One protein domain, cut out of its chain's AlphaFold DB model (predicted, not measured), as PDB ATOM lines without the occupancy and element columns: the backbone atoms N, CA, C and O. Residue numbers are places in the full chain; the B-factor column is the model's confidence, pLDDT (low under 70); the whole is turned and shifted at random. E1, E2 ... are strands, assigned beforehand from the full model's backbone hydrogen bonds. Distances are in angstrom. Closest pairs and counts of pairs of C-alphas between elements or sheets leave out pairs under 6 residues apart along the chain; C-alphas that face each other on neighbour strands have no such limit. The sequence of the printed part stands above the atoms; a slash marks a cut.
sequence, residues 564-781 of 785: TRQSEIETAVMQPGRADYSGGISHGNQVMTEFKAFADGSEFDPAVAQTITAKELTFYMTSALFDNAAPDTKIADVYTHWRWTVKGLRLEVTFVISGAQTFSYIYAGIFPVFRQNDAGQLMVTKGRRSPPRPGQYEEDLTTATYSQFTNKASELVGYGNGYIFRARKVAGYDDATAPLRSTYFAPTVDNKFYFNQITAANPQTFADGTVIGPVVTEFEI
ATOM      1  N   THR A 564     -38.086  27.784  34.631       83.62
ATOM      2  CA  THR A 564     -39.020  27.806  33.495       83.62
ATOM      3  C   THR A 564     -39.364  26.399  33.011       83.62
ATOM      4  O   THR A 564     -38.538  25.483  33.080       83.62
ATOM      5  N   ARG A 565     -40.576  26.215  32.470       77.69
ATOM      6  CA  ARG A 565     -40.965  24.966  31.788       77.69
ATOM      7  C   ARG A 565     -40.317  24.826  30.420       77.69
ATOM      8  O   ARG A 565     -39.966  25.809  29.772       77.69
ATOM      9  N   GLN A 566     -40.209  23.574  29.982       73.25
ATOM     10  CA  GLN A 566     -39.896  23.231  28.599       73.25
ATOM     11  C   GLN A 566     -41.189  23.373  27.784       73.25
ATOM     12  O   GLN A 566     -41.955  22.424  27.661       73.25
ATOM     13  N   SER A 567     -41.544  24.582  27.358       61.50
ATOM     14  CA  SER A 567     -42.640  24.822  26.401       61.50
ATOM     15  C   SER A 567     -42.683  26.292  26.017       61.50
ATOM     16  O   SER A 567     -42.517  27.131  26.890       61.50
ATOM     17  N   GLU A 568     -42.938  26.593  24.740       63.84
ATOM     18  CA  GLU A 568     -43.262  27.950  24.268       63.84
ATOM     19  C   GLU A 568     -42.245  29.026  24.679       63.84
ATOM     20  O   GLU A 568     -42.626  30.114  25.082       63.84
ATOM     21  N   ILE A 569     -40.945  28.736  24.639       66.19
ATOM     22  CA  ILE A 569     -39.934  29.782  24.818       66.19
ATOM     23  C   ILE A 569     -39.647  30.376  23.434       66.19
ATOM     24  O   ILE A 569     -39.607  29.638  22.453       66.19
ATOM     25  N   GLU A 570     -39.484  31.698  23.365       73.06
ATOM     26  CA  GLU A 570     -39.182  32.491  22.159       73.06
ATOM     27  C   GLU A 570     -40.390  32.878  21.294       73.06
ATOM     28  O   GLU A 570     -40.746  34.057  21.290       73.06
ATOM     29  N   THR A 571     -41.035  31.953  20.575       81.50
ATOM     30  CA  THR A 571     -42.025  32.315  19.536       81.50
ATOM     31  C   THR A 571     -43.177  31.331  19.379       81.50
ATOM     32  O   THR A 571     -42.945  30.127  19.363       81.50
ATOM     33  N   ALA A 572     -44.392  31.845  19.162       84.94
ATOM     34  CA  ALA A 572     -45.546  31.073  18.688       84.94
ATOM     35  C   ALA A 572     -46.551  31.991  17.964       84.94
ATOM     36  O   ALA A 572     -46.775  33.122  18.394       84.94
ATOM     37  N   VAL A 573     -47.173  31.534  16.875       87.56
ATOM     38  CA  VAL A 573     -48.214  32.283  16.138       87.56
ATOM     39  C   VAL A 573     -49.405  31.387  15.815       87.56
ATOM     40  O   VAL A 573     -49.236  30.190  15.677       87.56
ATOM     41  N   MET A 574     -50.609  31.928  15.668       90.00
ATOM     42  CA  MET A 574     -51.798  31.175  15.249       90.00
ATOM     43  C   MET A 574     -52.546  31.975  14.195       90.00
ATOM     44  O   MET A 574     -52.834  33.148  14.428       90.00
ATOM     45  N   GLN A 575     -52.893  31.369  13.063       90.31
ATOM     46  CA  GLN A 575     -53.764  31.987  12.056       90.31
ATOM     47  C   GLN A 575     -55.251  31.686  12.359       90.31
ATOM     48  O   GLN A 575     -55.549  30.692  13.031       90.31
ATOM     49  N   PRO A 576     -56.206  32.506  11.880       90.50
ATOM     50  CA  PRO A 576     -57.634  32.259  12.060       90.50
ATOM     51  C   PRO A 576     -58.077  30.875  11.588       90.50
ATOM     52  O   PRO A 576     -57.701  30.418  10.511       90.50
ATOM     53  N   GLY A 577     -58.904  30.213  12.400       88.75
ATOM     54  CA  GLY A 577     -59.460  28.895  12.081       88.75
ATOM     55  C   GLY A 577     -58.460  27.735  12.149       88.75
ATOM     56  O   GLY A 577     -58.839  26.605  11.846       88.75
ATOM     57  N   ARG A 578     -57.204  27.973  12.550       85.81
ATOM     58  CA  ARG A 578     -56.232  26.907  12.824       85.81
ATOM     59  C   ARG A 578     -56.406  26.382  14.250       85.81
ATOM     60  O   ARG A 578     -56.707  27.145  15.162       85.81
ATOM     61  N   ALA A 579     -56.225  25.072  14.419       80.44
ATOM     62  CA  ALA A 579     -56.393  24.391  15.705       80.44
ATOM     63  C   ALA A 579     -55.150  24.463  16.609       80.44
ATOM     64  O   ALA A 579     -55.250  24.181  17.798       80.44
ATOM     65  N   ASP A 580     -53.993  24.814  16.046       75.75
ATOM     66  CA  ASP A 580     -52.704  24.787  16.731       75.75
ATOM     67  C   ASP A 580     -51.804  25.934  16.231       75.75
ATOM     68  O   ASP A 580     -52.072  26.538  15.184       75.75
ATOM     69  N   TYR A 581     -50.770  26.265  17.001       81.00
ATOM     70  CA  TYR A 581     -49.834  27.340  16.681       81.00
ATOM     71  C   TYR A 581     -48.782  26.876  15.648       81.00
ATOM     72  O   TYR A 581     -48.665  25.689  15.350       81.00
ATOM     73  N   SER A 582     -48.020  27.822  15.103       74.81
ATOM     74  CA  SER A 582     -46.763  27.612  14.383       74.81
ATOM     75  C   SER A 582     -45.626  28.246  15.189       74.81
ATOM     76  O   SER A 582     -45.723  29.405  15.609       74.81
ATOM     77  N   GLY A 583     -44.523  27.519  15.360       70.62
ATOM     78  CA  GLY A 583     -43.304  28.004  16.020       70.62
ATOM     79  C   GLY A 583     -43.192  27.600  17.493       70.62
ATOM     80  O   GLY A 583     -44.176  27.299  18.163       70.62
ATOM     81  N   GLY A 584     -41.958  27.551  17.999       66.44
ATOM     82  CA  GLY A 584     -41.679  27.059  19.351       66.44
ATOM     83  C   GLY A 584     -41.715  25.527  19.466       66.44
ATOM     84  O   GLY A 584     -41.778  24.798  18.478       66.44
ATOM     85  N   ILE A 585     -41.599  25.014  20.697       59.12
ATOM     86  CA  ILE A 585     -41.354  23.580  20.953       59.12
ATOM     87  C   ILE A 585     -42.565  22.664  20.801       59.12
ATOM     88  O   ILE A 585     -42.392  21.527  20.363       59.12
ATOM     89  N   SER A 586     -43.755  23.158  21.128       65.38
ATOM     90  CA  SER A 586     -44.989  22.364  21.134       65.38
ATOM     91  C   SER A 586     -45.782  22.469  19.833       65.38
ATOM     92  O   SER A 586     -46.669  21.656  19.610       65.38
ATOM     93  N   HIS A 587     -45.457  23.448  18.986       68.50
ATOM     94  CA  HIS A 587     -46.311  23.879  17.878       68.50
ATOM     95  C   HIS A 587     -45.532  23.972  16.564       68.50
ATOM     96  O   HIS A 587     -45.692  24.907  15.791       68.50
ATOM     97  N   GLY A 588     -44.560  23.077  16.382       69.19
ATOM     98  CA  GLY A 588     -43.545  23.161  15.337       69.19
ATOM     99  C   GLY A 588     -44.073  23.550  13.950       69.19
ATOM    100  O   GLY A 588     -45.170  23.172  13.566       69.19
ATOM    101  N   ASN A 589     -43.263  24.325  13.231       85.25
ATOM    102  CA  ASN A 589     -43.196  24.477  11.771       85.25
ATOM    103  C   ASN A 589     -42.205  25.615  11.492       85.25
ATOM    104  O   ASN A 589     -42.545  26.656  10.942       85.25
ATOM    105  N   GLN A 590     -40.980  25.458  11.996       90.88
ATOM    106  CA  GLN A 590     -39.931  26.472  11.954       90.88
ATOM    107  C   GLN A 590     -38.618  25.802  11.572       90.88
ATOM    108  O   GLN A 590     -38.178  24.870  12.244       90.88
ATOM    109  N   VAL A 591     -38.008  26.266  10.487       91.56
ATOM    110  CA  VAL A 591     -36.804  25.676   9.906       91.56
ATOM    111  C   VAL A 591     -35.721  26.734   9.832       91.56
ATOM    112  O   VAL A 591     -35.815  27.701   9.082       91.56
ATOM    113  N   MET A 592     -34.691  26.544  10.629       93.06
ATOM    114  CA  MET A 592     -33.476  27.328  10.682       93.06
ATOM    115  C   MET A 592     -32.769  27.286   9.333       93.06
ATOM    116  O   MET A 592     -32.551  26.225   8.756       93.06
ATOM    117  N   THR A 593     -32.403  28.463   8.845       94.50
ATOM    118  CA  THR A 593     -31.594  28.650   7.641       94.50
ATOM    119  C   THR A 593     -30.147  28.971   7.995       94.50
ATOM    120  O   THR A 593     -29.244  28.611   7.247       94.50
ATOM    121  N   GLU A 594     -29.916  29.604   9.146       95.69
ATOM    122  CA  GLU A 594     -28.588  29.983   9.623       95.69
ATOM    123  C   GLU A 594     -28.546  29.982  11.155       95.69
ATOM    124  O   GLU A 594     -29.504  30.395  11.810       95.69
ATOM    125  N   PHE A 595     -27.417  29.551  11.726       94.88
ATOM    126  CA  PHE A 595     -27.106  29.710  13.144       94.88
ATOM    127  C   PHE A 595     -25.629  30.029  13.327       94.88
ATOM    128  O   PHE A 595     -24.778  29.300  12.822       94.88
ATOM    129  N   LYS A 596     -25.335  31.093  14.070       96.25
ATOM    130  CA  LYS A 596     -23.978  31.521  14.414       96.25
ATOM    131  C   LYS A 596     -23.869  31.729  15.913       96.25
ATOM    132  O   LYS A 596     -24.754  32.339  16.512       96.25
ATOM    133  N   ALA A 597     -22.782  31.251  16.507       95.88
ATOM    134  CA  ALA A 597     -22.519  31.379  17.932       95.88
ATOM    135  C   ALA A 597     -21.169  32.053  18.172       95.88
ATOM    136  O   ALA A 597     -20.180  31.718  17.530       95.88
ATOM    137  N   PHE A 598     -21.139  33.004  19.101       97.06
ATOM    138  CA  PHE A 598     -19.977  33.824  19.410       97.06
ATOM    139  C   PHE A 598     -19.677  33.795  20.907       97.06
ATOM    140  O   PHE A 598     -20.592  33.807  21.732       97.06
ATOM    141  N   ALA A 599     -18.392  33.802  21.244       95.88
ATOM    142  CA  ALA A 599     -17.852  33.930  22.588       95.88
ATOM    143  C   ALA A 599     -16.879  35.113  22.606       95.88
ATOM    144  O   ALA A 599     -15.876  35.099  21.894       95.88
ATOM    145  N   ASP A 600     -17.217  36.171  23.346       94.75
ATOM    146  CA  ASP A 600     -16.480  37.445  23.346       94.75
ATOM    147  C   ASP A 600     -16.201  37.980  21.922       94.75
ATOM    148  O   ASP A 600     -15.121  38.477  21.607       94.75
ATOM    149  N   GLY A 601     -17.192  37.839  21.033       94.31
ATOM    150  CA  GLY A 601     -17.117  38.252  19.627       94.31
ATOM    151  C   GLY A 601     -16.387  37.279  18.692       94.31
ATOM    152  O   GLY A 601     -16.403  37.492  17.483       94.31
ATOM    153  N   SER A 602     -15.788  36.204  19.211       95.19
ATOM    154  CA  SER A 602     -15.151  35.157  18.403       95.19
ATOM    155  C   SER A 602     -16.148  34.049  18.075       95.19
ATOM    156  O   SER A 602     -16.757  33.485  18.981       95.19
ATOM    157  N   GLU A 603     -16.331  33.740  16.793       96.31
ATOM    158  CA  GLU A 603     -17.240  32.677  16.348       96.31
ATOM    159  C   GLU A 603     -16.742  31.292  16.798       96.31
ATOM    160  O   GLU A 603     -15.542  31.015  16.755       96.31
ATOM    161  N   PHE A 604     -17.655  30.416  17.220       93.38
ATOM    162  CA  PHE A 604     -17.362  29.022  17.551       93.38
ATOM    163  C   PHE A 604     -18.423  28.077  16.978       93.38
ATOM    164  O   PHE A 604     -19.593  28.432  16.848       93.38
ATOM    165  N   ASP A 605     -18.015  26.843  16.677       91.50
ATOM    166  CA  ASP A 605     -18.917  25.819  16.150       91.50
ATOM    167  C   ASP A 605     -19.670  25.097  17.293       91.50
ATOM    168  O   ASP A 605     -19.038  24.400  18.100       91.50
ATOM    169  N   PRO A 606     -21.012  25.219  17.386       89.50
ATOM    170  CA  PRO A 606     -21.822  24.520  18.385       89.50
ATOM    171  C   PRO A 606     -21.955  23.007  18.117       89.50
ATOM    172  O   PRO A 606     -22.572  22.301  18.917       89.50
ATOM    173  N   ALA A 607     -21.426  22.487  17.004       85.62
ATOM    174  CA  ALA A 607     -21.345  21.053  16.734       85.62
ATOM    175  C   ALA A 607     -20.122  20.388  17.391       85.62
ATOM    176  O   ALA A 607     -20.110  19.167  17.573       85.62
ATOM    177  N   VAL A 608     -19.106  21.165  17.778       88.50
ATOM    178  CA  VAL A 608     -17.886  20.653  18.414       88.50
ATOM    179  C   VAL A 608     -18.083  20.570  19.925       88.50
ATOM    180  O   VAL A 608     -18.477  21.540  20.563       88.50
ATOM    181  N   ALA A 609     -17.783  19.410  20.519       89.06
ATOM    182  CA  ALA A 609     -17.790  19.252  21.971       89.06
ATOM    183  C   ALA A 609     -16.691  20.116  22.603       89.06
ATOM    184  O   ALA A 609     -15.506  19.871  22.384       89.06
ATOM    185  N   GLN A 610     -17.076  21.111  23.395       90.94
ATOM    186  CA  GLN A 610     -16.134  22.009  24.059       90.94
ATOM    187  C   GLN A 610     -16.768  22.692  25.272       90.94
ATOM    188  O   GLN A 610     -17.990  22.824  25.372       90.94
ATOM    189  N   THR A 611     -15.914  23.139  26.191       91.50
ATOM    190  CA  THR A 611     -16.286  24.068  27.261       91.50
ATOM    191  C   THR A 611     -15.737  25.435  26.900       91.50
ATOM    192  O   THR A 611     -14.532  25.588  26.712       91.50
ATOM    193  N   ILE A 612     -16.618  26.419  26.812       92.00
ATOM    194  CA  ILE A 612     -16.299  27.795  26.456       92.00
ATOM    195  C   ILE A 612     -16.556  28.659  27.678       92.00
ATOM    196  O   ILE A 612     -17.604  28.543  28.308       92.00
ATOM    197  N   THR A 613     -15.620  29.548  27.977       91.81
ATOM    198  CA  THR A 613     -15.744  30.535  29.045       91.81
ATOM    199  C   THR A 613     -15.561  31.916  28.430       91.81
ATOM    200  O   THR A 613     -14.555  32.148  27.765       91.81
ATOM    201  N   ALA A 614     -16.521  32.816  28.630       93.88
ATOM    202  CA  ALA A 614     -16.539  34.137  28.002       93.88
ATOM    203  C   ALA A 614     -17.222  35.171  28.906       93.88
ATOM    204  O   ALA A 614     -18.032  34.811  29.757       93.88
ATOM    205  N   LYS A 615     -16.945  36.463  28.726       91.75
ATOM    206  CA  LYS A 615     -17.725  37.532  29.387       91.75
ATOM    207  C   LYS A 615     -19.114  37.665  28.763       91.75
ATOM    208  O   LYS A 615     -20.075  38.032  29.444       91.75
ATOM    209  N   GLU A 616     -19.203  37.354  27.476       95.06
ATOM    210  CA  GLU A 616     -20.419  37.378  26.684       95.06
ATOM    211  C   GLU A 616     -20.502  36.165  25.749       95.06
ATOM    212  O   GLU A 616     -19.546  35.829  25.049       95.06
ATOM    213  N   LEU A 617     -21.680  35.540  25.706       96.44
ATOM    214  CA  LEU A 617     -22.047  34.566  24.679       96.44
ATOM    215  C   LEU A 617     -23.209  35.111  23.864       96.44
ATOM    216  O   LEU A 617     -24.214  35.530  24.439       96.44
ATOM    217  N   THR A 618     -23.106  35.040  22.542       96.81
ATOM    218  CA  THR A 618     -24.115  35.604  21.644       96.81
ATOM    219  C   THR A 618     -24.448  34.635  20.525       96.81
ATOM    220  O   THR A 618     -23.554  34.206  19.801       96.81
ATOM    221  N   PHE A 619     -25.726  34.292  20.370       95.88
ATOM    222  CA  PHE A 619     -26.226  33.419  19.310       95.88
ATOM    223  C   PHE A 619     -27.167  34.192  18.393       95.88
ATOM    224  O   PHE A 619     -28.066  34.888  18.865       95.88
ATOM    225  N   TYR A 620     -26.994  34.007  17.090       96.25
ATOM    226  CA  TYR A 620     -27.882  34.511  16.051       96.25
ATOM    227  C   TYR A 620     -28.469  33.332  15.300       96.25
ATOM    228  O   TYR A 620     -27.734  32.455  14.851       96.25
ATOM    229  N   MET A 621     -29.784  33.327  15.141       95.06
ATOM    230  CA  MET A 621     -30.491  32.346  14.338       95.06
ATOM    231  C   MET A 621     -31.416  33.050  13.362       95.06
ATOM    232  O   MET A 621     -32.218  33.895  13.758       95.06
ATOM    233  N   THR A 622     -31.337  32.640  12.104       95.81
ATOM    234  CA  THR A 622     -32.326  32.968  11.080       95.81
ATOM    235  C   THR A 622     -33.101  31.699  10.766       95.81
ATOM    236  O   THR A 622     -32.525  30.616  10.651       95.81
ATOM    237  N   SER A 623     -34.420  31.802  10.669       94.56
ATOM    238  CA  SER A 623     -35.299  30.662  10.409       94.56
ATOM    239  C   SER A 623     -36.521  31.074   9.598       94.56
ATOM    240  O   SER A 623     -36.927  32.227   9.632       94.56
ATOM    241  N   ALA A 624     -37.116  30.133   8.878       93.69
ATOM    242  CA  ALA A 624     -38.383  30.293   8.183       93.69
ATOM    243  C   ALA A 624     -39.494  29.612   8.989       93.69
ATOM    244  O   ALA A 624     -39.378  28.443   9.354       93.69
ATOM    245  N   LEU A 625     -40.566  30.343   9.259       92.44
ATOM    246  CA  LEU A 625     -41.786  29.855   9.888       92.44
ATOM    247  C   LEU A 625     -42.801  29.483   8.803       92.44
ATOM    248  O   LEU A 625     -42.993  30.243   7.852       92.44
ATOM    249  N   PHE A 626     -43.472  28.347   8.958       91.38
ATOM    250  CA  PHE A 626     -44.424  27.787   8.000       91.38
ATOM    251  C   PHE A 626     -45.821  27.636   8.615       91.38
ATOM    252  O   PHE A 626     -45.983  27.488   9.831       91.38
ATOM    253  N   ASP A 627     -46.849  27.685   7.770       89.00
ATOM    254  CA  ASP A 627     -48.242  27.432   8.155       89.00
ATOM    255  C   ASP A 627     -48.383  25.988   8.671       89.00
ATOM    256  O   ASP A 627     -47.857  25.049   8.073       89.00
ATOM    257  N   ASN A 628     -49.068  25.788   9.798       83.56
ATOM    258  CA  ASN A 628     -49.234  24.458  10.388       83.56
ATOM    259  C   ASN A 628     -50.076  23.517   9.505       83.56
ATOM    260  O   ASN A 628     -49.775  22.336   9.357       83.56
ATOM    261  N   ALA A 629     -51.106  24.045   8.844       86.00
ATOM    262  CA  ALA A 629     -51.974  23.261   7.969       86.00
ATOM    263  C   ALA A 629     -51.501  23.227   6.507       86.00
ATOM    264  O   ALA A 629     -52.025  22.444   5.716       86.00
ATOM    265  N   ALA A 630     -50.534  24.070   6.140       88.12
ATOM    266  CA  ALA A 630     -49.851  24.033   4.851       88.12
ATOM    267  C   ALA A 630     -48.326  24.139   5.070       88.12
ATOM    268  O   ALA A 630     -47.760  25.209   4.852       88.12
ATOM    269  N   PRO A 631     -47.650  23.048   5.488       84.25
ATOM    270  CA  PRO A 631     -46.251  23.069   5.947       84.25
ATOM    271  C   PRO A 631     -45.210  23.567   4.935       84.25
ATOM    272  O   PRO A 631     -44.082  23.868   5.322       84.25
ATOM    273  N   ASP A 632     -45.569  23.664   3.655       87.25
ATOM    274  CA  ASP A 632     -44.712  24.207   2.596       87.25
ATOM    275  C   ASP A 632     -44.938  25.709   2.341       87.25
ATOM    276  O   ASP A 632     -44.157  26.357   1.642       87.25
ATOM    277  N   THR A 633     -45.974  26.300   2.938       91.50
ATOM    278  CA  THR A 633     -46.276  27.729   2.839       91.50
ATOM    279  C   THR A 633     -45.526  28.487   3.927       91.50
ATOM    280  O   THR A 633     -45.901  28.452   5.100       91.50
ATOM    281  N   LYS A 634     -44.466  29.205   3.540       93.62
ATOM    282  CA  LYS A 634     -43.738  30.107   4.442       93.62
ATOM    283  C   LYS A 634     -44.624  31.297   4.826       93.62
ATOM    284  O   LYS A 634     -45.167  31.962   3.948       93.62
ATOM    285  N   ILE A 635     -44.731  31.582   6.122       94.31
ATOM    286  CA  ILE A 635     -45.541  32.681   6.674       94.31
ATOM    287  C   ILE A 635     -44.696  33.822   7.252       94.31
ATOM    288  O   ILE A 635     -45.170  34.956   7.307       94.31
ATOM    289  N   ALA A 636     -43.452  33.561   7.660       94.44
ATOM    290  CA  ALA A 636     -42.514  34.602   8.079       94.44
ATOM    291  C   ALA A 636     -41.063  34.105   8.051       94.44
ATOM    292  O   ALA A 636     -40.812  32.924   8.276       94.44
ATOM    293  N   ASP A 637     -40.112  35.015   7.872       95.00
ATOM    294  CA  ASP A 637     -38.738  34.815   8.338       95.00
ATOM    295  C   ASP A 637     -38.632  35.309   9.789       95.00
ATOM    296  O   ASP A 637     -39.188  36.349  10.146       95.00
ATOM    297  N   VAL A 638     -37.944  34.556  10.641       93.12
ATOM    298  CA  VAL A 638     -37.795  34.810  12.075       93.12
ATOM    299  C   VAL A 638     -36.316  34.905  12.409       93.12
ATOM    300  O   VAL A 638     -35.554  33.957  12.201       93.12
ATOM    301  N   TYR A 639     -35.941  36.052  12.961       93.88
ATOM    302  CA  TYR A 639     -34.604  36.362  13.443       93.88
ATOM    303  C   TYR A 639     -34.620  36.309  14.961       93.88
ATOM    304  O   TYR A 639     -35.411  37.007  15.605       93.88
ATOM    305  N   THR A 640     -33.752  35.485  15.533       92.44
ATOM    306  CA  THR A 640     -33.640  35.305  16.974       92.44
ATOM    307  C   THR A 640     -32.212  35.559  17.420       92.44
ATOM    308  O   THR A 640     -31.264  35.007  16.866       92.44
ATOM    309  N   HIS A 641     -32.065  36.422  18.416       93.62
ATOM    310  CA  HIS A 641     -30.783  36.845  18.954       93.62
ATOM    311  C   HIS A 641     -30.780  36.618  20.465       93.62
ATOM    312  O   HIS A 641     -31.544  37.249  21.193       93.62
ATOM    313  N   TRP A 642     -29.930  35.709  20.937       93.75
ATOM    314  CA  TRP A 642     -29.715  35.468  22.363       93.75
ATOM    315  C   TRP A 642     -28.362  36.025  22.765       93.75
ATOM    316  O   TRP A 642     -27.360  35.735  22.121       93.75
ATOM    317  N   ARG A 643     -28.324  36.777  23.859       94.81
ATOM    318  CA  ARG A 643     -27.097  37.335  24.421       94.81
ATOM    319  C   ARG A 643     -27.041  37.055  25.914       94.81
ATOM    320  O   ARG A 643     -27.803  37.644  26.682       94.81
ATOM    321  N   TRP A 644     -26.140  36.174  26.329       94.00
ATOM    322  CA  TRP A 644     -25.842  35.917  27.732       94.00
ATOM    323  C   TRP A 644     -24.660  36.757  28.185       94.00
ATOM    324  O   TRP A 644     -23.603  36.776  27.560       94.00
ATOM    325  N   THR A 645     -24.829  37.397  29.330       93.69
ATOM    326  CA  THR A 645     -23.749  38.013  30.100       93.69
ATOM    327  C   THR A 645     -23.873  37.533  31.542       93.69
ATOM    328  O   THR A 645     -24.839  36.855  31.896       93.69
ATOM    329  N   VAL A 646     -22.968  37.955  32.422       88.12
ATOM    330  CA  VAL A 646     -23.119  37.720  33.870       88.12
ATOM    331  C   VAL A 646     -24.406  38.290  34.469       88.12
ATOM    332  O   VAL A 646     -24.798  37.890  35.558       88.12
ATOM    333  N   LYS A 647     -25.083  39.214  33.772       86.19
ATOM    334  CA  LYS A 647     -26.371  39.768  34.210       86.19
ATOM    335  C   LYS A 647     -27.562  38.860  33.889       86.19
ATOM    336  O   LYS A 647     -28.642  39.091  34.420       86.19
ATOM    337  N   GLY A 648     -27.395  37.856  33.027       87.38
ATOM    338  CA  GLY A 648     -28.477  36.995  32.548       87.38
ATOM    339  C   GLY A 648     -28.572  36.952  31.024       87.38
ATOM    340  O   GLY A 648     -27.575  37.154  30.330       87.38
ATOM    341  N   LEU A 649     -29.769  36.663  30.510       89.75
ATOM    342  CA  LEU A 649     -30.060  36.540  29.081       89.75
ATOM    343  C   LEU A 649     -30.848  37.752  28.585       89.75
ATOM    344  O   LEU A 649     -31.867  38.118  29.159       89.75
ATOM    345  N   ARG A 650     -30.458  38.282  27.433       90.25
ATOM    346  CA  ARG A 650     -31.301  39.129  26.593       90.25
ATOM    347  C   ARG A 650     -31.680  38.367  25.326       90.25
ATOM    348  O   ARG A 650     -30.800  37.954  24.582       90.25
ATOM    349  N   LEU A 651     -32.978  38.179  25.108       88.31
ATOM    350  CA  LEU A 651     -33.560  37.602  23.902       88.31
ATOM    351  C   LEU A 651     -34.184  38.711  23.056       88.31
ATOM    352  O   LEU A 651     -34.999  39.482  23.560       88.31
ATOM    353  N   GLU A 652     -33.873  38.737  21.768       88.94
ATOM    354  CA  GLU A 652     -34.527  39.598  20.787       88.94
ATOM    355  C   GLU A 652     -35.124  38.748  19.667       88.94
ATOM    356  O   GLU A 652     -34.466  37.845  19.143       88.94
ATOM    357  N   VAL A 653     -36.374  39.034  19.303       87.56
ATOM    358  CA  VAL A 653     -37.087  38.327  18.234       87.56
ATOM    359  C   VAL A 653     -37.662  39.329  17.244       87.56
ATOM    360  O   VAL A 653     -38.333  40.285  17.644       87.56
ATOM    361  N   THR A 654     -37.436  39.084  15.953       89.38
ATOM    362  CA  THR A 654     -38.022  39.850  14.846       89.38
ATOM    363  C   THR A 654     -38.640  38.914  13.816       89.38
ATOM    364  O   THR A 654     -38.021  37.927  13.433       89.38
ATOM    365  N   PHE A 655     -39.837  39.248  13.341       89.94
ATOM    366  CA  PHE A 655     -40.504  38.577  12.228       89.94
ATOM    367  C   PHE A 655     -40.485  39.476  10.993       89.94
ATOM    368  O   PHE A 655     -40.698  40.682  11.108       89.94
ATOM    369  N   VAL A 656     -40.313  38.881   9.819       92.44
ATOM    370  CA  VAL A 656     -40.561  39.505   8.517       92.44
ATOM    371  C   VAL A 656     -41.621  38.665   7.818       92.44
ATOM    372  O   VAL A 656     -41.359  37.535   7.411       92.44
ATOM    373  N   ILE A 657     -42.844  39.185   7.755       93.38
ATOM    374  CA  ILE A 657     -44.010  38.452   7.255       93.38
ATOM    375  C   ILE A 657     -43.842  38.122   5.767       93.38
ATOM    376  O   ILE A 657     -43.360  38.949   4.999       93.38
ATOM    377  N   SER A 658     -44.226  36.903   5.380       93.88
ATOM    378  CA  SER A 658     -44.183  36.406   4.000       93.88
ATOM    379  C   SER A 658     -45.592  36.225   3.444       93.88
ATOM    380  O   SER A 658     -46.389  35.440   3.968       93.88
ATOM    381  N   GLY A 659     -45.899  36.939   2.367       93.88
ATOM    382  CA  GLY A 659     -47.258  37.081   1.855       93.88
ATOM    383  C   GLY A 659     -48.162  37.872   2.806       93.88
ATOM    384  O   GLY A 659     -47.772  38.254   3.907       93.88
ATOM    385  N   ALA A 660     -49.405  38.122   2.396       93.94
ATOM    386  CA  ALA A 660     -50.397  38.669   3.316       93.94
ATOM    387  C   ALA A 660     -50.816  37.584   4.322       93.94
ATOM    388  O   ALA A 660     -51.340  36.546   3.920       93.94
ATOM    389  N   GLN A 661     -50.594  37.819   5.617       93.50
ATOM    390  CA  GLN A 661     -50.885  36.852   6.679       93.50
ATOM    391  C   GLN A 661     -51.837  37.437   7.709       93.50
ATOM    392  O   GLN A 661     -51.615  38.538   8.213       93.50
ATOM    393  N   THR A 662     -52.865  36.679   8.077       91.56
ATOM    394  CA  THR A 662     -53.747  37.028   9.192       91.56
ATOM    395  C   THR A 662     -53.404  36.170  10.400       91.56
ATOM    396  O   THR A 662     -53.406  34.947  10.303       91.56
ATOM    397  N   PHE A 663     -53.158  36.793  11.553       89.94
ATOM    398  CA  PHE A 663     -52.886  36.100  12.812       89.94
ATOM    399  C   PHE A 663     -53.989  36.359  13.837       89.94
ATOM    400  O   PHE A 663     -54.347  37.503  14.111       89.94
ATOM    401  N   SER A 664     -54.497  35.279  14.429       88.81
ATOM    402  CA  SER A 664     -55.302  35.277  15.652       88.81
ATOM    403  C   SER A 664     -54.445  35.388  16.909       88.81
ATOM    404  O   SER A 664     -54.902  35.984  17.875       88.81
ATOM    405  N   TYR A 665     -53.222  34.847  16.898       86.81
ATOM    406  CA  TYR A 665     -52.230  35.042  17.956       86.81
ATOM    407  C   TYR A 665     -50.847  35.273  17.353       86.81
ATOM    408  O   TYR A 665     -50.463  34.617  16.389       86.81
ATOM    409  N   ILE A 666     -50.083  36.182  17.946       85.19
ATOM    410  CA  ILE A 666     -48.645  36.313  17.717       85.19
ATOM    411  C   ILE A 666     -47.991  36.515  19.073       85.19
ATOM    412  O   ILE A 666     -48.396  37.389  19.840       85.19
ATOM    413  N   TYR A 667     -46.995  35.699  19.367       81.06
ATOM    414  CA  TYR A 667     -46.168  35.841  20.542       81.06
ATOM    415  C   TYR A 667     -44.720  35.970  20.097       81.06
ATOM    416  O   TYR A 667     -44.071  35.004  19.698       81.06
ATOM    417  N   ALA A 668     -44.233  37.203  20.151       75.25
ATOM    418  CA  ALA A 668     -42.865  37.564  19.835       75.25
ATOM    419  C   ALA A 668     -42.093  37.716  21.151       75.25
ATOM    420  O   ALA A 668     -41.887  38.830  21.604       75.25
ATOM    421  N   GLY A 669     -41.749  36.615  21.819       70.31
ATOM    422  CA  GLY A 669     -41.078  36.627  23.123       70.31
ATOM    423  C   GLY A 669     -41.966  36.146  24.269       70.31
ATOM    424  O   GLY A 669     -42.404  36.936  25.103       70.31
ATOM    425  N   ILE A 670     -42.191  34.833  24.348       73.88
ATOM    426  CA  ILE A 670     -42.774  34.192  25.536       73.88
ATOM    427  C   ILE A 670     -41.643  33.706  26.441       73.88
ATOM    428  O   ILE A 670     -40.691  33.063  25.990       73.88
ATOM    429  N   PHE A 671     -41.776  33.990  27.733       71.25
ATOM    430  CA  PHE A 671     -40.944  33.409  28.776       71.25
ATOM    431  C   PHE A 671     -41.853  32.866  29.881       71.25
ATOM    432  O   PHE A 671     -42.382  33.642  30.682       71.25
ATOM    433  N   PRO A 672     -42.060  31.542  29.943       69.50
ATOM    434  CA  PRO A 672     -42.879  30.895  30.954       69.50
ATOM    435  C   PRO A 672     -42.094  30.810  32.269       69.50
ATOM    436  O   PRO A 672     -41.727  29.723  32.723       69.50
ATOM    437  N   VAL A 673     -41.763  31.966  32.849       74.19
ATOM    438  CA  VAL A 673     -41.195  32.026  34.194       74.19
ATOM    439  C   VAL A 673     -42.274  31.584  35.153       74.19
ATOM    440  O   VAL A 673     -43.334  32.202  35.237       74.19
ATOM    441  N   PHE A 674     -41.988  30.510  35.877       76.94
ATOM    442  CA  PHE A 674     -42.872  30.056  36.926       76.94
ATOM    443  C   PHE A 674     -43.106  31.193  37.919       76.94
ATOM    444  O   PHE A 674     -42.156  31.769  38.429       76.94
ATOM    445  N   ARG A 675     -44.353  31.504  38.264       78.38
ATOM    446  CA  ARG A 675     -44.631  32.201  39.528       78.38
ATOM    447  C   ARG A 675     -44.475  31.237  40.684       78.38
ATOM    448  O   ARG A 675     -43.883  31.609  41.682       78.38
ATOM    449  N   GLN A 676     -44.915  29.995  40.498       82.19
ATOM    450  CA  GLN A 676     -44.687  28.857  41.387       82.19
ATOM    451  C   GLN A 676     -44.110  27.676  40.596       82.19
ATOM    452  O   GLN A 676     -44.689  27.310  39.579       82.19
ATOM    453  N   ASN A 677     -42.976  27.105  40.998       79.62
ATOM    454  CA  ASN A 677     -42.425  25.933  40.309       79.62
ATOM    455  C   ASN A 677     -43.184  24.644  40.680       79.62
ATOM    456  O   ASN A 677     -44.042  24.649  41.563       79.62
ATOM    457  N   ASP A 678     -42.843  23.525  40.036       78.50
ATOM    458  CA  ASP A 678     -43.505  22.229  40.265       78.50
ATOM    459  C   ASP A 678     -43.335  21.697  41.707       78.50
ATOM    460  O   ASP A 678     -44.123  20.871  42.160       78.50
ATOM    461  N   ALA A 679     -42.350  22.206  42.459       80.81
ATOM    462  CA  ALA A 679     -42.152  21.910  43.880       80.81
ATOM    463  C   ALA A 679     -42.955  22.840  44.815       80.81
ATOM    464  O   ALA A 679     -42.792  22.797  46.033       80.81
ATOM    465  N   GLY A 680     -43.799  23.715  44.263       83.44
ATOM    466  CA  GLY A 680     -44.603  24.660  45.029       83.44
ATOM    467  C   GLY A 680     -43.855  25.924  45.472       83.44
ATOM    468  O   GLY A 680     -44.425  26.742  46.195       83.44
ATOM    469  N   GLN A 681     -42.607  26.134  45.050       84.56
ATOM    470  CA  GLN A 681     -41.827  27.311  45.431       84.56
ATOM    471  C   GLN A 681     -42.207  28.525  44.580       84.56
ATOM    472  O   GLN A 681     -42.123  28.478  43.354       84.56
ATOM    473  N   LEU A 682     -42.558  29.639  45.230       83.81
ATOM    474  CA  LEU A 682     -42.870  30.898  44.554       83.81
ATOM    475  C   LEU A 682     -41.604  31.557  43.986       83.81
ATOM    476  O   LEU A 682     -40.829  32.135  44.737       83.81
ATOM    477  N   MET A 683     -41.358  31.490  42.683       83.31
ATOM    478  CA  MET A 683     -40.186  32.101  42.048       83.31
ATOM    479  C   MET A 683     -40.387  33.593  41.772       83.31
ATOM    480  O   MET A 683     -39.449  34.366  41.921       83.31
ATOM    481  N   VAL A 684     -41.611  34.012  41.436       85.50
ATOM    482  CA  VAL A 684     -41.974  35.421  41.244       85.50
ATOM    483  C   VAL A 684     -43.112  35.759  42.191       85.50
ATOM    484  O   VAL A 684     -44.195  35.188  42.096       85.50
ATOM    485  N   THR A 685     -42.867  36.688  43.109       88.75
ATOM    486  CA  THR A 685     -43.838  37.076  44.138       88.75
ATOM    487  C   THR A 685     -44.483  38.421  43.840       88.75
ATOM    488  O   THR A 685     -45.591  38.681  44.295       88.75
ATOM    489  N   LYS A 686     -43.814  39.269  43.056       90.81
ATOM    490  CA  LYS A 686     -44.238  40.634  42.752       90.81
ATOM    491  C   LYS A 686     -44.121  40.919  41.262       90.81
ATOM    492  O   LYS A 686     -43.228  40.402  40.591       90.81
ATOM    493  N   GLY A 687     -45.022  41.748  40.754       90.56
ATOM    494  CA  GLY A 687     -45.047  42.217  39.376       90.56
ATOM    495  C   GLY A 687     -45.118  43.738  39.308       90.56
ATOM    496  O   GLY A 687     -45.700  44.384  40.171       90.56
ATOM    497  N   ARG A 688     -44.554  44.326  38.260       90.56
ATOM    498  CA  ARG A 688     -44.678  45.741  37.915       90.56
ATOM    499  C   ARG A 688     -44.908  45.875  36.418       90.56
ATOM    500  O   ARG A 688     -44.447  45.055  35.626       90.56
ATOM    501  N   ARG A 689     -45.605  46.938  36.029       88.44
ATOM    502  CA  ARG A 689     -45.853  47.291  34.631       88.44
ATOM    503  C   ARG A 689     -45.427  48.725  34.355       88.44
ATOM    504  O   ARG A 689     -45.446  49.557  35.264       88.44
ATOM    505  N   SER A 690     -45.086  49.012  33.104       86.69
ATOM    506  CA  SER A 690     -44.850  50.377  32.631       86.69
ATOM    507  C   SER A 690     -45.723  50.671  31.402       86.69
ATOM    508  O   SER A 690     -45.635  49.915  30.437       86.69
ATOM    509  N   PRO A 691     -46.578  51.714  31.413       84.25
ATOM    510  CA  PRO A 691     -46.931  52.518  32.584       84.25
ATOM    511  C   PRO A 691     -47.667  51.680  33.655       84.25
ATOM    512  O   PRO A 691     -48.340  50.698  33.315       84.25
ATOM    513  N   PRO A 692     -47.543  52.037  34.949       82.25
ATOM    514  CA  PRO A 692     -48.248  51.351  36.026       82.25
ATOM    515  C   PRO A 692     -49.751  51.637  35.964       82.25
ATOM    516  O   PRO A 692     -50.201  52.623  35.372       82.25
ATOM    517  N   ARG A 693     -50.551  50.790  36.611       78.88
ATOM    518  CA  ARG A 693     -51.984  51.050  36.771       78.88
ATOM    519  C   ARG A 693     -52.177  52.226  37.743       78.88
ATOM    520  O   ARG A 693     -51.458  52.294  38.743       78.88
ATOM    521  N   PRO A 694     -53.159  53.122  37.521       77.31
ATOM    522  CA  PRO A 694     -53.499  54.147  38.505       77.31
ATOM    523  C   PRO A 694     -53.746  53.519  39.885       77.31
ATOM    524  O   PRO A 694     -54.609  52.656  40.030       77.31
ATOM    525  N   GLY A 695     -52.945  53.912  40.878       80.50
ATOM    526  CA  GLY A 695     -53.029  53.406  42.254       80.50
ATOM    527  C   GLY A 695     -52.382  52.039  42.525       80.50
ATOM    528  O   GLY A 695     -52.412  51.596  43.668       80.50
ATOM    529  N   GLN A 696     -51.779  51.369  41.533       77.25
ATOM    530  CA  GLN A 696     -51.068  50.094  41.719       77.25
ATOM    531  C   GLN A 696     -49.716  50.119  40.997       77.25
ATOM    532  O   GLN A 696     -49.617  49.857  39.797       77.25
ATOM    533  N   TYR A 697     -48.666  50.442  41.754       81.19
ATOM    534  CA  TYR A 697     -47.278  50.426  41.277       81.19
ATOM    535  C   TYR A 697     -46.648  49.026  41.313       81.19
ATOM    536  O   TYR A 697     -45.712  48.762  40.560       81.19
ATOM    537  N   GLU A 698     -47.170  48.144  42.166       89.69
ATOM    538  CA  GLU A 698     -46.715  46.769  42.358       89.69
ATOM    539  C   GLU A 698     -47.939  45.845  42.490       89.69
ATOM    540  O   GLU A 698     -48.933  46.201  43.126       89.69
ATOM    541  N   GLU A 699     -47.876  44.678  41.857       88.75
ATOM    542  CA  GLU A 699     -48.902  43.636  41.855       88.75
ATOM    543  C   GLU A 699     -48.404  42.433  42.660       88.75
ATOM    544  O   GLU A 699     -47.298  41.945  42.428       88.75
ATOM    545  N   ASP A 700     -49.221  41.936  43.588       89.06
ATOM    546  CA  ASP A 700     -48.932  40.701  44.317       89.06
ATOM    547  C   ASP A 700     -49.250  39.488  43.433       89.06
ATOM    548  O   ASP A 700     -50.407  39.206  43.108       89.06
ATOM    549  N   LEU A 701     -48.200  38.773  43.039       86.81
ATOM    550  CA  LEU A 701     -48.273  37.603  42.171       86.81
ATOM    551  C   LEU A 701     -48.266  36.279  42.954       86.81
ATOM    552  O   LEU A 701     -48.287  35.219  42.323       86.81
ATOM    553  N   THR A 702     -48.262  36.319  44.293       84.00
ATOM    554  CA  THR A 702     -48.223  35.125  45.159       84.00
ATOM    555  C   THR A 702     -49.555  34.388  45.259       84.00
ATOM    556  O   THR A 702     -49.584  33.198  45.570       84.00
ATOM    557  N   THR A 703     -50.672  35.069  44.990       76.25
ATOM    558  CA  THR A 703     -52.005  34.494  45.182       76.25
ATOM    559  C   THR A 703     -52.401  33.562  44.034       76.25
ATOM    560  O   THR A 703     -52.286  33.888  42.847       76.25
ATOM    561  N   ALA A 704     -52.944  32.393  44.391       67.81
ATOM    562  CA  ALA A 704     -53.534  31.460  43.429       67.81
ATOM    563  C   ALA A 704     -54.772  32.043  42.720       67.81
ATOM    564  O   ALA A 704     -55.170  31.559  41.667       67.81
ATOM    565  N   THR A 705     -55.362  33.095  43.285       67.81
ATOM    566  CA  THR A 705     -56.541  33.799  42.774       67.81
ATOM    567  C   THR A 705     -56.200  35.059  41.978       67.81
ATOM    568  O   THR A 705     -57.110  35.834  41.684       67.81
ATOM    569  N   TYR A 706     -54.928  35.286  41.617       77.19
ATOM    570  CA  TYR A 706     -54.545  36.434  40.793       77.19
ATOM    571  C   TYR A 706     -55.389  36.476  39.509       77.19
ATOM    572  O   TYR A 706     -55.286  35.593  38.650       77.19
ATOM    573  N   SER A 707     -56.244  37.494  39.397       75.19
ATOM    574  CA  SER A 707     -57.115  37.692  38.247       75.19
ATOM    575  C   SER A 707     -56.317  38.304  37.104       75.19
ATOM    576  O   SER A 707     -55.661  39.336  37.251       75.19
ATOM    577  N   GLN A 708     -56.361  37.646  35.945       78.94
ATOM    578  CA  GLN A 708     -55.674  38.116  34.750       78.94
ATOM    579  C   GLN A 708     -56.110  39.545  34.420       78.94
ATOM    580  O   GLN A 708     -57.289  39.811  34.185       78.94
ATOM    581  N   PHE A 709     -55.141  40.455  34.358       79.25
ATOM    582  CA  PHE A 709     -55.376  41.826  33.934       79.25
ATOM    583  C   PHE A 709     -54.610  42.127  32.651       79.25
ATOM    584  O   PHE A 709     -53.375  42.186  32.641       79.25
ATOM    585  N   THR A 710     -55.365  42.336  31.578       79.94
ATOM    586  CA  THR A 710     -54.861  42.689  30.253       79.94
ATOM    587  C   THR A 710     -54.667  44.197  30.138       79.94
ATOM    588  O   THR A 710     -55.616  44.959  30.305       79.94
ATOM    589  N   ASN A 711     -53.450  44.639  29.809       79.62
ATOM    590  CA  ASN A 711     -53.174  46.045  29.516       79.62
ATOM    591  C   ASN A 711     -52.237  46.227  28.313       79.62
ATOM    592  O   ASN A 711     -51.795  45.260  27.698       79.62
ATOM    593  N   LYS A 712     -51.952  47.487  27.969       83.12
ATOM    594  CA  LYS A 712     -51.024  47.880  26.895       83.12
ATOM    595  C   LYS A 712     -49.656  48.297  27.444       83.12
ATOM    596  O   LYS A 712     -49.061  49.243  26.938       83.12
ATOM    597  N   ALA A 713     -49.191  47.660  28.520       83.62
ATOM    598  CA  ALA A 713     -47.888  47.995  29.083       83.62
ATOM    599  C   ALA A 713     -46.777  47.789  28.039       83.62
ATOM    600  O   ALA A 713     -46.760  46.787  27.324       83.62
ATOM    601  N   SER A 714     -45.856  48.746  27.959       81.94
ATOM    602  CA  SER A 714     -44.627  48.650  27.172       81.94
ATOM    603  C   SER A 714     -43.551  47.833  27.886       81.94
ATOM    604  O   SER A 714     -42.557  47.467  27.265       81.94
ATOM    605  N   GLU A 715     -43.739  47.547  29.175       86.19
ATOM    606  CA  GLU A 715     -42.842  46.721  29.976       86.19
ATOM    607  C   GLU A 715     -43.613  45.928  31.040       86.19
ATOM    608  O   GLU A 715     -44.498  46.470  31.709       86.19
ATOM    609  N   LEU A 716     -43.243  44.659  31.218       86.25
ATOM    610  CA  LEU A 716     -43.576  43.842  32.384       86.25
ATOM    611  C   LEU A 716     -42.300  43.496  33.131       86.25
ATOM    612  O   LEU A 716     -41.343  43.025  32.524       86.25
ATOM    613  N   VAL A 717     -42.320  43.646  34.450       88.81
ATOM    614  CA  VAL A 717     -41.242  43.202  35.331       88.81
ATOM    615  C   VAL A 717     -41.826  42.272  36.383       88.81
ATOM    616  O   VAL A 717     -42.763  42.649  37.071       88.81
ATOM    617  N   GLY A 718     -41.295  41.064  36.520       88.00
ATOM    618  CA  GLY A 718     -41.609  40.147  37.614       88.00
ATOM    619  C   GLY A 718     -40.377  39.950  38.488       88.00
ATOM    620  O   GLY A 718     -39.285  39.789  37.956       88.00
ATOM    621  N   TYR A 719     -40.512  39.966  39.810       89.50
ATOM    622  CA  TYR A 719     -39.398  39.689  40.716       89.50
ATOM    623  C   TYR A 719     -39.818  38.914  41.964       89.50
ATOM    624  O   TYR A 719     -40.959  38.969  42.424       89.50
ATOM    625  N   GLY A 720     -38.874  38.149  42.503       85.81
ATOM    626  CA  GLY A 720     -39.075  37.295  43.669       85.81
ATOM    627  C   GLY A 720     -37.927  36.304  43.821       85.81
ATOM    628  O   GLY A 720     -37.213  36.021  42.867       85.81
ATOM    629  N   ASN A 721     -37.697  35.813  45.040       81.81
ATOM    630  CA  ASN A 721     -36.744  34.734  45.330       81.81
ATOM    631  C   ASN A 721     -35.304  34.871  44.770       81.81
ATOM    632  O   ASN A 721     -34.574  33.880  44.724       81.81
ATOM    633  N   GLY A 722     -34.862  36.093  44.447       79.62
ATOM    634  CA  GLY A 722     -33.540  36.382  43.870       79.62
ATOM    635  C   GLY A 722     -33.501  36.435  42.337       79.62
ATOM    636  O   GLY A 722     -32.417  36.391  41.768       79.62
ATOM    637  N   TYR A 723     -34.655  36.514  41.671       80.94
ATOM    638  CA  TYR A 723     -34.776  36.571  40.214       80.94
ATOM    639  C   TYR A 723     -35.529  37.826  39.779       80.94
ATOM    640  O   TYR A 723     -36.479  38.238  40.453       80.94
ATOM    641  N   ILE A 724     -35.129  38.399  38.638       84.94
ATOM    642  CA  ILE A 724     -35.897  39.412  37.916       84.94
ATOM    643  C   ILE A 724     -36.144  38.953  36.482       84.94
ATOM    644  O   ILE A 724     -35.273  38.541  35.727       84.94
ATOM    645  N   PHE A 725     -37.389  39.069  36.076       83.00
ATOM    646  CA  PHE A 725     -37.798  38.930  34.702       83.00
ATOM    647  C   PHE A 725     -38.243  40.293  34.191       83.00
ATOM    648  O   PHE A 725     -39.020  40.961  34.870       83.00
ATOM    649  N   ARG A 726     -37.809  40.689  32.995       85.75
ATOM    650  CA  ARG A 726     -38.262  41.897  32.306       85.75
ATOM    651  C   ARG A 726     -38.612  41.570  30.854       85.75
ATOM    652  O   ARG A 726     -37.777  41.121  30.087       85.75
ATOM    653  N   ALA A 727     -39.826  41.868  30.423       82.06
ATOM    654  CA  ALA A 727     -40.169  41.913  29.002       82.06
ATOM    655  C   ALA A 727     -40.457  43.357  28.614       82.06
ATOM    656  O   ALA A 727     -41.229  44.019  29.306       82.06
ATOM    657  N   ARG A 728     -39.848  43.850  27.531       81.00
ATOM    658  CA  ARG A 728     -40.033  45.228  27.069       81.00
ATOM    659  C   ARG A 728     -40.186  45.325  25.556       81.00
ATOM    660  O   ARG A 728     -39.564  44.602  24.781       81.00
ATOM    661  N   LYS A 729     -40.992  46.290  25.125       75.31
ATOM    662  CA  LYS A 729     -41.052  46.713  23.725       75.31
ATOM    663  C   LYS A 729     -39.928  47.708  23.470       75.31
ATOM    664  O   LYS A 729     -39.704  48.604  24.284       75.31
ATOM    665  N   VAL A 730     -39.234  47.571  22.347       74.19
ATOM    666  CA  VAL A 730     -38.244  48.561  21.908       74.19
ATOM    667  C   VAL A 730     -38.920  49.584  20.996       74.19
ATOM    668  O   VAL A 730     -39.970  49.316  20.408       74.19
ATOM    669  N   ALA A 731     -38.344  50.784  20.910       66.81
ATOM    670  CA  ALA A 731     -38.809  51.825  20.001       66.81
ATOM    671  C   ALA A 731     -38.946  51.289  18.560       66.81
ATOM    672  O   ALA A 731     -38.082  50.552  18.090       66.81
ATOM    673  N   GLY A 732     -40.039  51.654  17.882       64.06
ATOM    674  CA  GLY A 732     -40.391  51.162  16.541       64.06
ATOM    675  C   GLY A 732     -41.346  49.965  16.528       64.06
ATOM    676  O   GLY A 732     -41.910  49.653  15.486       64.06
ATOM    677  N   TYR A 733     -41.584  49.327  17.677       62.81
ATOM    678  CA  TYR A 733     -42.454  48.154  17.763       62.81
ATOM    679  C   TYR A 733     -43.955  48.478  17.927       62.81
ATOM    680  O   TYR A 733     -44.816  47.709  17.485       62.81
ATOM    681  N   ASP A 734     -44.268  49.611  18.564       57.25
ATOM    682  CA  ASP A 734     -45.626  50.150  18.703       57.25
ATOM    683  C   ASP A 734     -45.864  51.220  17.622       57.25
ATOM    684  O   ASP A 734     -45.639  52.410  17.835       57.25
ATOM    685  N   ASP A 735     -46.307  50.785  16.445       55.62
ATOM    686  CA  ASP A 735     -46.976  51.649  15.470       55.62
ATOM    687  C   ASP A 735     -48.429  51.900  15.941       55.62
ATOM    688  O   ASP A 735     -49.096  51.002  16.469       55.62
ATOM    689  N   ALA A 736     -48.932  53.122  15.735       52.66
ATOM    690  CA  ALA A 736     -50.338  53.514  15.865       52.66
ATOM    691  C   ALA A 736     -51.334  52.545  15.183       52.66
ATOM    692  O   ALA A 736     -52.509  52.521  15.556       52.66
ATOM    693  N   THR A 737     -50.883  51.716  14.237       52.09
ATOM    694  CA  THR A 737     -51.673  50.679  13.557       52.09
ATOM    695  C   THR A 737     -51.876  49.380  14.354       52.09
ATOM    696  O   THR A 737     -52.705  48.559  13.956       52.09
ATOM    697  N   ALA A 738     -51.224  49.185  15.511       60.16
ATOM    698  CA  ALA A 738     -51.368  47.974  16.336       60.16
ATOM    699  C   ALA A 738     -52.093  48.181  17.695       60.16
ATOM    700  O   ALA A 738     -51.628  47.684  18.728       60.16
ATOM    701  N   PRO A 739     -53.268  48.846  17.759       59.31
ATOM    702  CA  PRO A 739     -53.901  49.250  19.016       59.31
ATOM    703  C   PRO A 739     -54.491  48.102  19.855       59.31
ATOM    704  O   PRO A 739     -55.076  48.380  20.900       59.31
ATOM    705  N   LEU A 740     -54.376  46.834  19.444       66.25
ATOM    706  CA  LEU A 740     -55.087  45.699  20.059       66.25
ATOM    707  C   LEU A 740     -54.177  44.669  20.737       66.25
ATOM    708  O   LEU A 740     -54.645  43.596  21.107       66.25
ATOM    709  N   ARG A 741     -52.891  44.979  20.928       72.81
ATOM    710  CA  ARG A 741     -51.953  44.042  21.556       72.81
ATOM    711  C   ARG A 741     -52.030  44.104  23.084       72.81
ATOM    712  O   ARG A 741     -51.906  45.178  23.679       72.81
ATOM    713  N   SER A 742     -52.231  42.950  23.710       78.50
ATOM    714  CA  SER A 742     -52.380  42.772  25.155       78.50
ATOM    715  C   SER A 742     -51.097  42.284  25.814       78.50
ATOM    716  O   SER A 742     -50.311  41.540  25.239       78.50
ATOM    717  N   THR A 743     -50.884  42.697  27.055       82.81
ATOM    718  CA  THR A 743     -49.765  42.278  27.897       82.81
ATOM    719  C   THR A 743     -50.297  41.976  29.299       82.81
ATOM    720  O   THR A 743     -51.094  42.754  29.835       82.81
ATOM    721  N   TYR A 744     -49.934  40.825  29.875       84.94
ATOM    722  CA  TYR A 744     -50.419  40.399  31.193       84.94
ATOM    723  C   TYR A 744     -49.567  39.325  31.880       84.94
ATOM    724  O   TYR A 744     -48.923  38.490  31.244       84.94
ATOM    725  N   PHE A 745     -49.640  39.314  33.213       84.56
ATOM    726  CA  PHE A 745     -49.274  38.163  34.036       84.56
ATOM    727  C   PHE A 745     -50.432  37.150  33.999       84.56
ATOM    728  O   PHE A 745     -51.577  37.516  34.269       84.56
ATOM    729  N   ALA A 746     -50.185  35.900  33.602       78.44
ATOM    730  CA  ALA A 746     -51.230  34.878  33.501       78.44
ATOM    731  C   ALA A 746     -51.619  34.326  34.885       78.44
ATOM    732  O   ALA A 746     -50.777  34.315  35.792       78.44
ATOM    733  N   PRO A 747     -52.856  33.819  35.071       70.56
ATOM    734  CA  PRO A 747     -53.282  33.169  36.311       70.56
ATOM    735  C   PRO A 747     -52.473  31.884  36.568       70.56
ATOM    736  O   PRO A 747     -51.684  31.452  35.730       70.56
ATOM    737  N   THR A 748     -52.585  31.302  37.763       62.69
ATOM    738  CA  THR A 748     -51.678  30.234  38.247       62.69
ATOM    739  C   THR A 748     -51.781  28.953  37.435       62.69
ATOM    740  O   THR A 748     -50.840  28.170  37.423       62.69
ATOM    741  N   VAL A 749     -52.897  28.766  36.733       62.75
ATOM    742  CA  VAL A 749     -53.133  27.627  35.840       62.75
ATOM    743  C   VAL A 749     -52.166  27.641  34.650       62.75
ATOM    744  O   VAL A 749     -51.600  26.608  34.312       62.75
ATOM    745  N   ASP A 750     -51.915  28.825  34.084       66.31
ATOM    746  CA  ASP A 750     -50.983  29.012  32.967       66.31
ATOM    747  C   ASP A 750     -49.576  29.355  33.450       66.31
ATOM    748  O   ASP A 750     -48.597  28.949  32.834       66.31
ATOM    749  N   ASN A 751     -49.480  30.098  34.560       69.69
ATOM    750  CA  ASN A 751     -48.238  30.433  35.255       69.69
ATOM    751  C   ASN A 751     -47.155  31.057  34.351       69.69
ATOM    752  O   ASN A 751     -45.964  30.818  34.532       69.69
ATOM    753  N   LYS A 752     -47.598  31.826  33.351       73.44
ATOM    754  CA  LYS A 752     -46.795  32.411  32.272       73.44
ATOM    755  C   LYS A 752     -46.896  33.928  32.265       73.44
ATOM    756  O   LYS A 752     -47.848  34.507  32.789       73.44
ATOM    757  N   PHE A 753     -45.943  34.576  31.610       76.12
ATOM    758  CA  PHE A 753     -46.041  35.986  31.255       76.12
ATOM    759  C   PHE A 753     -46.282  36.094  29.760       76.12
ATOM    760  O   PHE A 753     -45.484  35.603  28.961       76.12
ATOM    761  N   TYR A 754     -47.391  36.726  29.393       77.38
ATOM    762  CA  TYR A 754     -47.718  36.969  28.001       77.38
ATOM    763  C   TYR A 754     -47.425  38.422  27.690       77.38
ATOM    764  O   TYR A 754     -48.013  39.345  28.265       77.38
ATOM    765  N   PHE A 755     -46.488  38.610  26.776       71.62
ATOM    766  CA  PHE A 755     -46.100  39.918  26.310       71.62
ATOM    767  C   PHE A 755     -46.572  40.092  24.876       71.62
ATOM    768  O   PHE A 755     -46.239  39.294  24.002       71.62
ATOM    769  N   ASN A 756     -47.346  41.151  24.645       67.19
ATOM    770  CA  ASN A 756     -47.733  41.578  23.309       67.19
ATOM    771  C   ASN A 756     -48.480  40.510  22.470       67.19
ATOM    772  O   ASN A 756     -48.117  40.213  21.333       67.19
ATOM    773  N   GLN A 757     -49.553  39.961  23.027       72.50
ATOM    774  CA  GLN A 757     -50.436  39.005  22.364       72.50
ATOM    775  C   GLN A 757     -51.473  39.734  21.482       72.50
ATOM    776  O   GLN A 757     -52.112  40.687  21.925       72.50
ATOM    777  N   ILE A 758     -51.671  39.284  20.240       77.81
ATOM    778  CA  ILE A 758     -52.917  39.524  19.475       77.81
ATOM    779  C   ILE A 758     -53.914  38.450  19.897       77.81
ATOM    780  O   ILE A 758     -53.494  37.316  20.073       77.81
ATOM    781  N   THR A 759     -55.189  38.774  20.104       77.12
ATOM    782  CA  THR A 759     -56.180  37.787  20.565       77.12
ATOM    783  C   THR A 759     -57.052  37.277  19.425       77.12
ATOM    784  O   THR A 759     -57.345  38.005  18.477       77.12
ATOM    785  N   ALA A 760     -57.560  36.046  19.556       80.44
ATOM    786  CA  ALA A 760     -58.454  35.455  18.558       80.44
ATOM    787  C   ALA A 760     -59.738  36.268  18.318       80.44
ATOM    788  O   ALA A 760     -60.339  36.147  17.256       80.44
ATOM    789  N   ALA A 761     -60.143  37.108  19.278       82.06
ATOM    790  CA  ALA A 761     -61.285  38.005  19.134       82.06
ATOM    791  C   ALA A 761     -61.036  39.136  18.120       82.06
ATOM    792  O   ALA A 761     -61.992  39.683  17.584       82.06
ATOM    793  N   ASN A 762     -59.770  39.482  17.860       82.31
ATOM    794  CA  ASN A 762     -59.369  40.574  16.979       82.31
ATOM    795  C   ASN A 762     -58.166  40.165  16.111       82.31
ATOM    796  O   ASN A 762     -57.059  40.679  16.315       82.31
ATOM    797  N   PRO A 763     -58.349  39.238  15.156       87.56
ATOM    798  CA  PRO A 763     -57.272  38.839  14.266       87.56
ATOM    799  C   PRO A 763     -56.772  40.035  13.443       87.56
ATOM    800  O   PRO A 763     -57.560  40.876  13.006       87.56
ATOM    801  N   GLN A 764     -55.459  40.116  13.226       88.19
ATOM    802  CA  GLN A 764     -54.832  41.196  12.457       88.19
ATOM    803  C   GLN A 764     -54.194  40.652  11.189       88.19
ATOM    804  O   GLN A 764     -53.548  39.605  11.222       88.19
ATOM    805  N   THR A 765     -54.358  41.382  10.087       90.62
ATOM    806  CA  THR A 765     -53.720  41.065   8.807       90.62
ATOM    807  C   THR A 765     -52.502  41.948   8.607       90.62
ATOM    808  O   THR A 765     -52.589  43.166   8.739       90.62
ATOM    809  N   PHE A 766     -51.383  41.324   8.268       89.50
ATOM    810  CA  PHE A 766     -50.116  41.963   7.961       89.50
ATOM    811  C   PHE A 766     -49.825  41.785   6.474       89.50
ATOM    812  O   PHE A 766     -50.076  40.717   5.915       89.50
ATOM    813  N   ALA A 767     -49.321  42.837   5.832       92.25
ATOM    814  CA  ALA A 767     -48.902  42.769   4.440       92.25
ATOM    815  C   ALA A 767     -47.584  41.988   4.303       92.25
ATOM    816  O   ALA A 767     -46.819  41.868   5.265       92.25
ATOM    817  N   ASP A 768     -47.302  41.513   3.093       94.38
ATOM    818  CA  ASP A 768     -46.002  40.934   2.757       94.38
ATOM    819  C   ASP A 768     -44.863  41.921   3.060       94.38
ATOM    820  O   ASP A 768     -44.998  43.128   2.841       94.38
ATOM    821  N   GLY A 769     -43.762  41.421   3.615       90.56
ATOM    822  CA  GLY A 769     -42.617  42.225   4.037       90.56
ATOM    823  C   GLY A 769     -42.828  43.032   5.322       90.56
ATOM    824  O   GLY A 769     -41.914  43.744   5.739       90.56
ATOM    825  N   THR A 770     -43.990  42.933   5.986       89.69
ATOM    826  CA  THR A 770     -44.205  43.631   7.264       89.69
ATOM    827  C   THR A 770     -43.219  43.126   8.315       89.69
ATOM    828  O   THR A 770     -43.140  41.924   8.571       89.69
ATOM    829  N   VAL A 771     -42.503  44.043   8.964       87.62
ATOM    830  CA  VAL A 771     -41.581  43.719  10.059       87.62
ATOM    831  C   VAL A 771     -42.311  43.833  11.395       87.62
ATOM    832  O   VAL A 771     -42.854  44.885  11.727       87.62
ATOM    833  N   ILE A 772     -42.312  42.760  12.183       82.31
ATOM    834  CA  ILE A 772     -42.832  42.743  13.555       82.31
ATOM    835  C   ILE A 772     -41.650  42.474  14.492       82.31
ATOM    836  O   ILE A 772     -41.253  41.328  14.687       82.31
ATOM    837  N   GLY A 773     -41.053  43.526  15.055       77.44
ATOM    838  CA  GLY A 773     -39.890  43.408  15.943       77.44
ATOM    839  C   GLY A 773     -39.038  44.682  16.012       77.44
ATOM    840  O   GLY A 773     -39.343  45.645  15.310       77.44
ATOM    841  N   PRO A 774     -37.987  44.697  16.852       76.44
ATOM    842  CA  PRO A 774     -37.645  43.640  17.800       76.44
ATOM    843  C   PRO A 774     -38.489  43.728  19.081       76.44
ATOM    844  O   PRO A 774     -38.636  44.800  19.676       76.44
ATOM    845  N   VAL A 775     -39.000  42.588  19.551       72.88
ATOM    846  CA  VAL A 775     -39.383  42.462  20.967       72.88
ATOM    847  C   VAL A 775     -38.167  42.015  21.744       72.88
ATOM    848  O   VAL A 775     -37.498  41.064  21.341       72.88
ATOM    849  N   VAL A 776     -37.893  42.699  22.853       78.50
ATOM    850  CA  VAL A 776     -36.752  42.396  23.708       78.50
ATOM    851  C   VAL A 776     -37.246  41.856  25.039       78.50
ATOM    852  O   VAL A 776     -37.864  42.558  25.839       78.50
ATOM    853  N   THR A 777     -36.924  40.595  25.294       71.56
ATOM    854  CA  THR A 777     -37.173  39.940  26.572       71.56
ATOM    855  C   THR A 777     -35.848  39.787  27.306       71.56
ATOM    856  O   THR A 777     -34.951  39.075  26.868       71.56
ATOM    857  N   GLU A 778     -35.707  40.484  28.425       76.81
ATOM    858  CA  GLU A 778     -34.538  40.457  29.299       76.81
ATOM    859  C   GLU A 778     -34.840  39.603  30.531       76.81
ATOM    860  O   GLU A 778     -35.655  39.934  31.387       76.81
ATOM    861  N   PHE A 779     -34.147  38.483  30.655       71.75
ATOM    862  CA  PHE A 779     -34.072  37.752  31.904       71.75
ATOM    863  C   PHE A 779     -32.834  38.226  32.663       71.75
ATOM    864  O   PHE A 779     -31.707  37.865  32.315       71.75
ATOM    865  N   GLU A 780     -33.042  39.044  33.692       72.81
ATOM    866  CA  GLU A 780     -31.971  39.576  34.529       72.81
ATOM    867  C   GLU A 780     -31.902  38.799  35.847       72.81
ATOM    868  O   GLU A 780     -32.812  38.824  36.675       72.81
ATOM    869  N   ILE A 781     -30.780  38.142  36.110       61.78
ATOM    870  CA  ILE A 781     -30.549  37.589  37.441       61.78
ATOM    871  C   ILE A 781     -30.014  38.737  38.284       61.78
ATOM    872  O   ILE A 781     -28.831  39.073  38.207       61.78
TER     873      ILE A 781
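This is residues 564 to 781 of the 785 residues of an uncharacterized protein of Sphingomonas faeni (UniProt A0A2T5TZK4). One broad, twisted wall of nine strands runs through this model, and the small hairpin E13 and E14 covers part of one face near its E12, E11, E10 end, as a partial sandwich. E9 lies next to E14 with E1 along it, the tiny pair E8 and E15 sits near the ends of E6 and E7, and E4 lies near the end of E2. The printed part has 218 residues, no named helix and 16 named strands, E1 to E16 along the chain; the class is all strand, though under half of the residues, 102, are in named strands. The large sheet's order is E3, E2, E5, E6, E7, E16, E12, E11, E10, all antiparallel. The whole is compact, with a radius of gyration of the C-alphas of 17.7 A and spans of 46 by 46 by 33 A.

In the large sheet, E5, residues 616 to 626, E6, 634 to 645, and E7, 648 to 657, form a meander, each strand the antiparallel neighbour of the one before; N 619 and O 642 are 2.8 A apart, N 641 and O 652 2.9 A. E16, residues 771 to 780, is antiparallel to E7, with N 651 and O 777 at 2.8 A. A second meander is E10, 686 to 690, E11, 715 to 720, and E12, 723 to 729, with N 688 and O 717 at 2.7 A and N 718 and O 725 at 2.8 A; N 726 and O 778 join E12 to E16 at 2.8 A. On the other side of E5 is E2, 590 to 599, which bends by 68 degrees at residue 593, with N 596 and O 620 at 2.9 A; edge strand E3, 602 to 604, forms a hairpin with it, N 604 and O 597 at 2.9 A. The hairpin E13, 742 to 745, and E14, 753 to 757, with N 744 and O 754 at 2.9 A, makes a sandwich, two sheets face to face, with the large sheet, their strands at 29 degrees. E9, 665 to 668, comes closest to E14 at the C-alphas of Tyr 667 and Gln 757, 5.6 A, and pairs with E1, 571 to 574, N 574 and O 665 at 2.8 A. E8, 661 to 663, runs on into E9 at 94 degrees and pairs with E15, 764 to 766, N 766 and O 661 at 2.8 A. E4, 610 to 614, pairs with no named strand.

E1 begins at C-alpha 571, (-42.025, 32.315, 19.536). From first to last C-alpha E6 is 33.5 A, E5 31.9 A, E7 29.7 A, E16 26.6 A, E2 25.6 A and E12 20.4 A. E16 ends at C-alpha 780, (-31.971, 39.576, 34.529).

The C-alphas of Val 608 and Gly 695, the two farthest apart, are 53.6 A apart. The printed part has no cut. Long links join E1 to E2, E9 to E10, E10 to E11 and E12 to E13. The mean pLDDT of the printed part is 83.0; 27 residues are under 70, among them residues 584 to 588 and 731 to 740.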